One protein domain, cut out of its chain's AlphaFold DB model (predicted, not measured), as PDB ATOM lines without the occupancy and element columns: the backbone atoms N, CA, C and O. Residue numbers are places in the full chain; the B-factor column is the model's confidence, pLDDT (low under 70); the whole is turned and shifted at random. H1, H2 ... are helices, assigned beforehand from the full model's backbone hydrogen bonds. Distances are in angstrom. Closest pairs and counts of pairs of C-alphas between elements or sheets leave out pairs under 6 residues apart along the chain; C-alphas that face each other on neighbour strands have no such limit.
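AT A GLANCE: This is residues 32 to 105 of the 329 residues of the protein "Post-GPI attachment to proteins factor 3" of Liparis tanakae (Tanaka's snailfish) (UniProt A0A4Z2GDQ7). Two long helices, H1 and H4, lie side by side and run opposite ways at a tilt of 36 degrees, and the shorter H2 stands across the end of this pair where H1 ends and H4 begins. The small helix H3 lies out past H2, away from H1, and after H4 a tail with no named element, residues 92 to 105, folds back. The printed part has 74 residues with four named helices, in the order H1, H2, H3, H4, and no named strand; its class is all helix. It is only just compact, close to loose, with a radius of gyration of the C-alphas of 13.6 A, and its elongated outline spans 39 by 23 by 19 A.

HOW THE PARTS SIT: H1, residues 36 to 49, and H4, residues 73 to 91, touch with 16 pairs of C-alphas within 8 A. Their closest C-alphas, those of Val 42 and Cys 77, are 5.6 A apart. They run opposite ways at a steep tilt of 36 degrees, only just past shallow. H1 touches H2, residues 52 to 61, only at the corner by their link and only just, with 3 pairs of C-alphas within 8 A; H1 does this with residues 48 to 49 alone. The closest C-alphas there are those of Asn 49 and Leu 55, 6.2 A apart, and the two helices are about perpendicular at 88 degrees. H2 and H4 only just touch, also with 3 pairs, and of H4 residue 73 alone takes part. Their closest C-alphas are those of Phe 58 and Cys 73, 6.9 A apart, and they are about perpendicular at 87 degrees. H3, residues 64 to 68, is apart from H1 and H4; it is only just apart from H2, with the closest C-alphas 8.1 A from each other. In H1, H3 and H4 every O i to N i+4 pair is within hydrogen-bond range; in H2, 5 of 6 are.

IN THESE COORDINATES: H1 begins at C-alpha 36, at (129.791, 70.939, 101.545), and is 19.6 A long from first to last C-alpha. H2 measures 14.7 A in the same way, and the five residues of H3 measure 6.1 A. H4, the longest helix with 19 residues, measures 27.2 A, from C-alpha 73 at (126.043, 74.964, 121.231) to C-alpha 91 at (146.504, 69.755, 104.108).

THE WHOLE: The C-alphas of Ala 53 and Gly 93, the two farthest apart, are 39.2 A from each other. The first and last printed C-alphas, those of Gly 32 and Phe 105, are 13.4 A apart. The printed part has no cut, and the three links between the helices are tight. The mean pLDDT of the printed part is 94.1, and no printed residue is under 70.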
ATOM      1  N   GLY A  32     133.377  79.847 102.296       92.81
ATOM      2  CA  GLY A  32     133.417  78.830 103.347       92.81
ATOM      3  C   GLY A  32     132.027  78.365 103.785       92.81
ATOM      4  O   GLY A  32     131.823  77.181 104.036       92.81
ATOM      5  N   ASP A  33     131.025  79.251 103.767       92.38
ATOM      6  CA  ASP A  33     129.642  78.899 104.121       92.38
ATOM      7  C   ASP A  33     128.972  77.999 103.076       92.38
ATOM      8  O   ASP A  33     127.972  77.335 103.367       92.38
ATOM      9  N   LYS A  34     129.495  77.995 101.845       93.50
ATOM     10  CA  LYS A  34     128.999  77.172 100.736       93.50
ATOM     11  C   LYS A  34     129.655  75.797 100.705       93.50
ATOM     12  O   LYS A  34     129.080  74.901 100.085       93.50
ATOM     13  N   GLU A  35     130.784  75.621 101.392       94.88
ATOM     14  CA  GLU A  35     131.542  74.376 101.360       94.88
ATOM     15  C   GLU A  35     130.722  73.195 101.895       94.88
ATOM     16  O   GLU A  35     130.233  73.248 103.033       94.88
ATOM     17  N   PRO A  36     130.558  72.106 101.115       95.50
ATOM     18  CA  PRO A  36     129.791  70.939 101.545       95.50
ATOM     19  C   PRO A  36     130.315  70.350 102.854       95.50
ATOM     20  O   PRO A  36     129.534  70.090 103.766       95.50
ATOM     21  N   VAL A  37     131.642  70.246 102.984       95.50
ATOM     22  CA  VAL A  37     132.314  69.715 104.179       95.50
ATOM     23  C   VAL A  37     131.921  70.496 105.431       95.50
ATOM     24  O   VAL A  37     131.532  69.909 106.443       95.50
ATOM     25  N   TYR A  38     131.960  71.825 105.351       96.88
ATOM     26  CA  TYR A  38     131.578  72.699 106.451       96.88
ATOM     27  C   TYR A  38     130.091  72.542 106.799       96.88
ATOM     28  O   TYR A  38     129.729  72.321 107.958       96.88
ATOM     29  N   ARG A  39     129.211  72.610 105.795       96.94
ATOM     30  CA  ARG A  39     127.754  72.550 105.988       96.94
ATOM     31  C   ARG A  39     127.297  71.221 106.580       96.94
ATOM     32  O   ARG A  39     126.467  71.219 107.495       96.94
ATOM     33  N   ASP A  40     127.832  70.115 106.076       97.81
ATOM     34  CA  ASP A  40     127.492  68.773 106.538       97.81
ATOM     35  C   ASP A  40     128.012  68.539 107.956       97.81
ATOM     36  O   ASP A  40     127.248  68.076 108.810       97.81
ATOM     37  N   CYS A  41     129.243  68.974 108.253       97.94
ATOM     38  CA  CYS A  41     129.790  68.943 109.607       97.94
ATOM     39  C   CYS A  41     128.899  69.711 110.593       97.94
ATOM     40  O   CYS A  41     128.497  69.163 111.620       97.94
ATOM     41  N   VAL A  42     128.520  70.958 110.277       97.69
ATOM     42  CA  VAL A  42     127.684  71.773 111.175       97.69
ATOM     43  C   VAL A  42     126.317  71.129 111.377       97.69
ATOM     44  O   VAL A  42     125.816  71.077 112.502       97.69
ATOM     45  N   LYS A  43     125.702  70.619 110.304       97.44
ATOM     46  CA  LYS A  43     124.407  69.934 110.376       97.44
ATOM     47  C   LYS A  43     124.484  68.714 111.293       97.44
ATOM     48  O   LYS A  43     123.631  68.573 112.169       97.44
ATOM     49  N   GLN A  44     125.502  67.875 111.122       97.56
ATOM     50  CA  GLN A  44     125.707  66.683 111.936       97.56
ATOM     51  C   GLN A  44     126.001  67.043 113.396       97.56
ATOM     52  O   GLN A  44     125.316  66.555 114.292       97.56
ATOM     53  N   CYS A  45     126.943  67.957 113.645       97.19
ATOM     54  CA  CYS A  45     127.302  68.395 114.993       97.19
ATOM     55  C   CYS A  45     126.085  68.927 115.757       97.19
ATOM     56  O   CYS A  45     125.829  68.513 116.889       97.19
ATOM     57  N   VAL A  46     125.271  69.782 115.129       97.25
ATOM     58  CA  VAL A  46     124.071  70.340 115.765       97.25
ATOM     59  C   VAL A  46     123.039  69.254 116.072       97.25
ATOM     60  O   VAL A  46     122.453  69.265 117.153       97.25
ATOM     61  N   GLN A  47     122.815  68.311 115.155       96.06
ATOM     62  CA  GLN A  47     121.870  67.214 115.376       96.06
ATOM     63  C   GLN A  47     122.310  66.307 116.532       96.06
ATOM     64  O   GLN A  47     121.483  65.939 117.368       96.06
ATOM     65  N   THR A  48     123.604  65.988 116.609       94.50
ATOM     66  CA  THR A  48     124.159  65.059 117.600       94.50
ATOM     67  C   THR A  48     124.368  65.699 118.975       94.50
ATOM     68  O   THR A  48     124.038  65.084 119.991       94.50
ATOM     69  N   ASN A  49     124.898  66.923 119.033       95.25
ATOM     70  CA  ASN A  49     125.354  67.542 120.282       95.25
ATOM     71  C   ASN A  49     124.375  68.579 120.839       95.25
ATOM     72  O   ASN A  49     124.286  68.746 122.055       95.25
ATOM     73  N   CYS A  50     123.600  69.244 119.982       95.50
ATOM     74  CA  CYS A  50     122.758  70.370 120.387       95.50
ATOM     75  C   CYS A  50     121.279  69.999 120.558       95.50
ATOM     76  O   CYS A  50     120.410  70.863 120.443       95.50
ATOM     77  N   THR A  51     120.973  68.732 120.866       94.62
ATOM     78  CA  THR A  51     119.602  68.254 121.119       94.62
ATOM     79  C   THR A  51     119.489  67.435 122.413       94.62
ATOM     80  O   THR A  51     120.455  66.854 122.914       94.62
ATOM     81  N   GLY A  52     118.286  67.406 123.001       94.44
ATOM     82  CA  GLY A  52     117.937  66.523 124.121       94.44
ATOM     83  C   GLY A  52     118.845  66.644 125.354       94.44
ATOM     84  O   GLY A  52     119.085  67.732 125.875       94.44
ATOM     85  N   ALA A  53     119.319  65.499 125.856       93.06
ATOM     86  CA  ALA A  53     120.186  65.437 127.034       93.06
ATOM     87  C   ALA A  53     121.585  66.029 126.790       93.06
ATOM     88  O   ALA A  53     122.171  66.584 127.714       93.06
ATOM     89  N   ARG A  54     122.097  65.954 125.553       92.62
ATOM     90  CA  ARG A  54     123.415  66.491 125.184       92.62
ATOM     91  C   ARG A  54     123.436  68.016 125.255       92.62
ATOM     92  O   ARG A  54     124.360  68.562 125.846       92.62
ATOM     93  N   LEU A  55     122.375  68.682 124.788       93.56
ATOM     94  CA  LEU A  55     122.240  70.138 124.920       93.56
ATOM     95  C   LEU A  55     122.225  70.584 126.388       93.56
ATOM     96  O   LEU A  55     122.898  71.546 126.742       93.56
ATOM     97  N   ARG A  56     121.492  69.869 127.253       92.56
ATOM     98  CA  ARG A  56     121.484  70.162 128.696       92.56
ATOM     99  C   ARG A  56     122.860  69.950 129.323       92.56
ATOM    100  O   ARG A  56     123.282  70.756 130.143       92.56
ATOM    101  N   GLY A  57     123.562  68.892 128.912       92.75
ATOM    102  CA  GLY A  57     124.944  68.641 129.320       92.75
ATOM    103  C   GLY A  57     125.886  69.769 128.899       92.75
ATOM    104  O   GLY A  57     126.653  70.245 129.728       92.75
ATOM    105  N   PHE A  58     125.773  70.248 127.655       92.00
ATOM    106  CA  PHE A  58     126.517  71.409 127.164       92.00
ATOM    107  C   PHE A  58     126.245  72.644 128.024       92.00
ATOM    108  O   PHE A  58     127.178  73.226 128.556       92.00
ATOM    109  N   GLN A  59     124.975  73.000 128.232       92.44
ATOM    110  CA  GLN A  59     124.590  74.176 129.024       92.44
ATOM    111  C   GLN A  59     125.075  74.099 130.476       92.44
ATOM    112  O   GLN A  59     125.441  75.117 131.052       92.44
ATOM    113  N   PHE A  60     125.089  72.900 131.068       92.31
ATOM    114  CA  PHE A  60     125.595  72.687 132.424       92.31
ATOM    115  C   PHE A  60     127.124  72.798 132.508       92.31
ATOM    116  O   PHE A  60     127.647  73.318 133.490       92.31
ATOM    117  N   ALA A  61     127.842  72.310 131.494       92.69
ATOM    118  CA  ALA A  61     129.303  72.340 131.442       92.69
ATOM    119  C   ALA A  61     129.873  73.657 130.884       92.69
ATOM    120  O   ALA A  61     131.071  73.910 131.021       92.69
ATOM    121  N   GLN A  62     129.044  74.481 130.238       92.06
ATOM    122  CA  GLN A  62     129.471  75.713 129.589       92.06
ATOM    123  C   GLN A  62     130.044  76.699 130.621       92.06
ATOM    124  O   GLN A  62     129.367  77.033 131.599       92.06
ATOM    125  N   PRO A  63     131.267  77.223 130.409       92.38
ATOM    126  CA  PRO A  63     131.835  78.225 131.296       92.38
ATOM    127  C   PRO A  63     130.948  79.471 131.401       92.38
ATOM    128  O   PRO A  63     130.418  79.962 130.401       92.38
ATOM    129  N   GLN A  64     130.841  80.037 132.608       90.88
ATOM    130  CA  GLN A  64     129.954  81.177 132.881       90.88
ATOM    131  C   GLN A  64     130.242  82.386 131.985       90.88
ATOM    132  O   GLN A  64     129.308  83.041 131.534       90.88
ATOM    133  N   TYR A  65     131.514  82.664 131.681       89.06
ATOM    134  CA  TYR A  65     131.875  83.771 130.794       89.06
ATOM    135  C   TYR A  65     131.304  83.580 129.382       89.06
ATOM    136  O   TYR A  65     130.805  84.537 128.801       89.06
ATOM    137  N   MET A  66     131.285  82.347 128.857       89.12
ATOM    138  CA  MET A  66     130.711  82.059 127.541       89.12
ATOM    139  C   MET A  66     129.191  82.212 127.558       89.12
ATOM    140  O   MET A  66     128.632  82.810 126.639       89.12
ATOM    141  N   ALA A  67     128.540  81.730 128.622       89.44
ATOM    142  CA  ALA A  67     127.098  81.871 128.806       89.44
ATOM    143  C   ALA A  67     126.676  83.349 128.910       89.44
ATOM    144  O   ALA A  67     125.721  83.761 128.255       89.44
ATOM    145  N   LEU A  68     127.424  84.164 129.665       89.00
ATOM    146  CA  LEU A  68     127.191  85.610 129.795       89.00
ATOM    147  C   LEU A  68     127.348  86.349 128.461       89.00
ATOM    148  O   LEU A  68     126.590  87.271 128.180       89.00
ATOM    149  N   THR A  69     128.297  85.927 127.625       89.31
ATOM    150  CA  THR A  69     128.483  86.469 126.266       89.31
ATOM    151  C   THR A  69     127.603  85.789 125.204       89.31
ATOM    152  O   THR A  69     127.792  86.008 124.013       89.31
ATOM    153  N   GLY A  70     126.629  84.963 125.599       90.56
ATOM    154  CA  GLY A  70     125.625  84.415 124.683       90.56
ATOM    155  C   GLY A  70     126.159  83.420 123.647       90.56
ATOM    156  O   GLY A  70     125.620  83.345 122.543       90.56
ATOM    157  N   TRP A  71     127.219  82.671 123.961       92.19
ATOM    158  CA  TRP A  71     127.654  81.550 123.121       92.19
ATOM    159  C   TRP A  71     126.648  80.403 123.195       92.19
ATOM    160  O   TRP A  71     126.207  80.020 124.281       92.19
ATOM    161  N   THR A  72     126.307  79.822 122.048       94.00
ATOM    162  CA  THR A  72     125.398  78.674 121.962       94.00
ATOM    163  C   THR A  72     126.126  77.410 121.506       94.00
ATOM    164  O   THR A  72     127.164  77.473 120.855       94.00
ATOM    165  N   CYS A  73     125.531  76.239 121.756       95.12
ATOM    166  CA  CYS A  73     126.043  74.964 121.231       95.12
ATOM    167  C   CYS A  73     126.209  74.984 119.698       95.12
ATOM    168  O   CYS A  73     127.129  74.382 119.150       95.12
ATOM    169  N   ARG A  74     125.331  75.707 118.987       95.44
ATOM    170  CA  ARG A  74     125.439  75.871 117.533       95.44
ATOM    171  C   ARG A  74     126.685  76.664 117.144       95.44
ATOM    172  O   ARG A  74     127.286  76.328 116.128       95.44
ATOM    173  N   ASP A  75     127.041  77.693 117.905       94.31
ATOM    174  CA  ASP A  75     128.219  78.521 117.626       94.31
ATOM    175  C   ASP A  75     129.505  77.706 117.796       94.31
ATOM    176  O   ASP A  75     130.390  77.774 116.945       94.31
ATOM    177  N   ASP A  76     129.557  76.832 118.805       94.06
ATOM    178  CA  ASP A  76     130.669  75.889 118.962       94.06
ATOM    179  C   ASP A  76     130.744  74.884 117.815       94.06
ATOM    180  O   ASP A  76     131.812  74.701 117.236       94.06
ATOM    181  N   CYS A  77     129.614  74.308 117.391       96.38
ATOM    182  CA  CYS A  77     129.593  73.462 116.197       96.38
ATOM    183  C   CYS A  77     130.088  74.201 114.944       96.38
ATOM    184  O   CYS A  77     130.815  73.619 114.143       96.38
ATOM    185  N   ARG A  78     129.705  75.472 114.751       96.00
ATOM    186  CA  ARG A  78     130.178  76.282 113.616       96.00
ATOM    187  C   ARG A  78     131.687  76.467 113.658       96.00
ATOM    188  O   ARG A  78     132.345  76.248 112.649       96.00
ATOM    189  N   TYR A  79     132.232  76.812 114.814       95.50
ATOM    190  CA  TYR A  79     133.664  77.017 114.976       95.50
ATOM    191  C   TYR A  79     134.486  75.738 114.788       95.50
ATOM    192  O   TYR A  79     135.457  75.746 114.038       95.50
ATOM    193  N   GLU A  80     134.098  74.631 115.423       96.31
ATOM    194  CA  GLU A  80     134.822  73.357 115.295       96.31
ATOM    195  C   GLU A  80     134.813  72.863 113.839       96.31
ATOM    196  O   GLU A  80     135.834  72.435 113.295       96.31
ATOM    197  N   CYS A  81     133.670  72.987 113.160       97.75
ATOM    198  CA  CYS A  81     133.548  72.619 111.753       97.75
ATOM    199  C   CYS A  81     134.287  73.575 110.810       97.75
ATOM    200  O   CYS A  81     134.819  73.131 109.789       97.75
ATOM    201  N   MET A  82     134.354  74.866 111.141       97.06
ATOM    202  CA  MET A  82     135.199  75.830 110.436       97.06
ATOM    203  C   MET A  82     136.662  75.382 110.515       97.06
ATOM    204  O   MET A  82     137.285  75.198 109.475       97.06
ATOM    205  N   TRP A  83     137.187  75.099 111.712       97.38
ATOM    206  CA  TRP A  83     138.571  74.645 111.888       97.38
ATOM    207  C   TRP A  83     138.861  73.288 111.253       97.38
ATOM    208  O   TRP A  83     139.933  73.100 110.681       97.38
ATOM    209  N   THR A  84     137.892  72.373 111.267       97.00
ATOM    210  CA  THR A  84     137.981  71.106 110.526       97.00
ATOM    211  C   THR A  84     138.152  71.364 109.027       97.00
ATOM    212  O   THR A  84     139.027  70.785 108.386       97.00
ATOM    213  N   THR A  85     137.356  72.281 108.468       96.69
ATOM    214  CA  THR A  85     137.429  72.656 107.048       96.69
ATOM    215  C   THR A  85     138.749  73.361 106.731       96.69
ATOM    216  O   THR A  85     139.404  73.021 105.749       96.69
ATOM    217  N   VAL A  86     139.194  74.284 107.589       96.12
ATOM    218  CA  VAL A  86     140.494  74.962 107.464       96.12
ATOM    219  C   VAL A  86     141.640  73.948 107.453       96.12
ATOM    220  O   VAL A  86     142.491  74.019 106.571       96.12
ATOM    221  N   GLY A  87     141.637  72.971 108.364       96.56
ATOM    222  CA  GLY A  87     142.665  71.930 108.425       96.56
ATOM    223  C   GLY A  87     142.756  71.100 107.141       96.56
ATOM    224  O   GLY A  87     143.857  70.831 106.664       96.56
ATOM    225  N   LEU A  88     141.613  70.763 106.534       96.06
ATOM    226  CA  LEU A  88     141.570  70.079 105.236       96.06
ATOM    227  C   LEU A  88     142.136  70.954 104.112       96.06
ATOM    228  O   LEU A  88     142.953  70.489 103.324       96.06
ATOM    229  N   TYR A  89     141.762  72.234 104.065       95.31
ATOM    230  CA  TYR A  89     142.279  73.172 103.063       95.31
ATOM    231  C   TYR A  89     143.792  73.333 103.161       95.31
ATOM    232  O   TYR A  89     144.476  73.349 102.142       95.31
ATOM    233  N   GLN A  90     144.323  73.418 104.381       94.94
ATOM    234  CA  GLN A  90     145.761  73.497 104.604       94.94
ATOM    235  C   GLN A  90     146.486  72.216 104.183       94.94
ATOM    236  O   GLN A  90     147.547  72.309 103.570       94.94
ATOM    237  N   ALA A  91     145.922  71.042 104.485       96.44
ATOM    238  CA  ALA A  91     146.504  69.755 104.108       96.44
ATOM    239  C   ALA A  91     146.582  69.572 102.583       96.44
ATOM    240  O   ALA A  91     147.580  69.066 102.076       96.44
ATOM    241  N   GLU A  92     145.566  70.044 101.860       95.56
ATOM    242  CA  GLU A  92     145.478  69.968 100.396       95.56
ATOM    243  C   GLU A  92     146.152  71.158  99.677       95.56
ATOM    244  O   GLU A  92     146.199  71.215  98.449       95.56
ATOM    245  N   GLY A  93     146.683  72.137 100.420       94.25
ATOM    246  CA  GLY A  93     147.342  73.319  99.854       94.25
ATOM    247  C   GLY A  93     146.393  74.333  99.195       94.25
ATOM    248  O   GLY A  93     146.830  75.150  98.380       94.25
ATOM    249  N   TYR A  94     145.102  74.309  99.534       94.00
ATOM    250  CA  TYR A  94     144.114  75.272  99.048       94.00
ATOM    251  C   TYR A  94     144.152  76.597  99.820       94.00
ATOM    252  O   TYR A  94     144.552  76.678 100.983       94.00
ATOM    253  N   ARG A  95     143.678  77.670  99.171       92.62
ATOM    254  CA  ARG A  95     143.477  78.965  99.835       92.62
ATOM    255  C   ARG A  95     142.279  78.885 100.767       92.62
ATOM    256  O   ARG A  95     141.179  78.560 100.327       92.62
ATOM    257  N   ILE A  96     142.502  79.227 102.028       93.94
ATOM    258  CA  ILE A  96     141.470  79.238 103.064       93.94
ATOM    259  C   ILE A  96     140.380  80.254 102.685       93.94
ATOM    260  O   ILE A  96     140.720  81.378 102.313       93.94
ATOM    261  N   PRO A  97     139.090  79.889 102.737       93.69
ATOM    262  CA  PRO A  97     138.003  80.822 102.486       93.69
ATOM    263  C   PRO A  97     137.577  81.558 103.768       93.69
ATOM    264  O   PRO A  97     137.861  81.120 104.881       93.69
ATOM    265  N   GLN A  98     136.839  82.657 103.603       92.69
ATOM    266  CA  GLN A  98     136.101  83.303 104.693       92.69
ATOM    267  C   GLN A  98     134.828  82.511 105.045       92.69
ATOM    268  O   GLN A  98     134.237  81.859 104.176       92.69
ATOM    269  N   PHE A  99     134.380  82.624 106.293       93.19
ATOM    270  CA  PHE A  99     133.164  82.032 106.856       93.19
ATOM    271  C   PHE A  99     132.344  83.132 107.540       93.19
ATOM    272  O   PHE A  99     132.904  83.941 108.273       93.19
ATOM    273  N   HIS A 100     131.031  83.188 107.299       89.69
ATOM    274  CA  HIS A 100     130.114  84.224 107.818       89.69
ATOM    275  C   HIS A 100     130.641  85.663 107.687       89.69
ATOM    276  O   HIS A 100     130.497  86.471 108.595       89.69
ATOM    277  N   GLY A 101     131.273  85.985 106.560       85.88
ATOM    278  CA  GLY A 101     131.819  87.316 106.278       85.88
ATOM    279  C   GLY A 101     133.190  87.605 106.889       85.88
ATOM    280  O   GLY A 101     133.663  88.727 106.755       85.88
ATOM    281  N   LYS A 102     133.836  86.633 107.548       88.00
ATOM    282  CA  LYS A 102     135.098  86.840 108.271       88.00
ATOM    283  C   LYS A 102     136.138  85.770 107.971       88.00
ATOM    284  O   LYS A 102     135.827  84.646 107.576       88.00
ATOM    285  N   TRP A 103     137.400  86.114 108.183       92.69
ATOM    286  CA  TRP A 103     138.469  85.125 108.222       92.69
ATOM    287  C   TRP A 103     138.358  84.231 109.473       92.69
ATOM    288  O   TRP A 103     137.765  84.641 110.468       92.69
ATOM    289  N   PRO A 104     138.897  83.000 109.455       93.44
ATOM    290  CA  PRO A 104     138.894  82.139 110.633       93.44
ATOM    291  C   PRO A 104     139.879  82.648 111.698       93.44
ATOM    292  O   PRO A 104     141.079  82.761 111.439       93.44
ATOM    293  N   PHE A 105     139.372  82.890 112.909       93.75
ATOM    294  CA  PHE A 105     140.153  83.329 114.070       93.75
ATOM    295  C   PHE A 105     140.195  82.267 115.162       93.75
ATOM    296  O   PHE A 105     139.220  81.541 115.387       93.75
TER     297      PHE A 105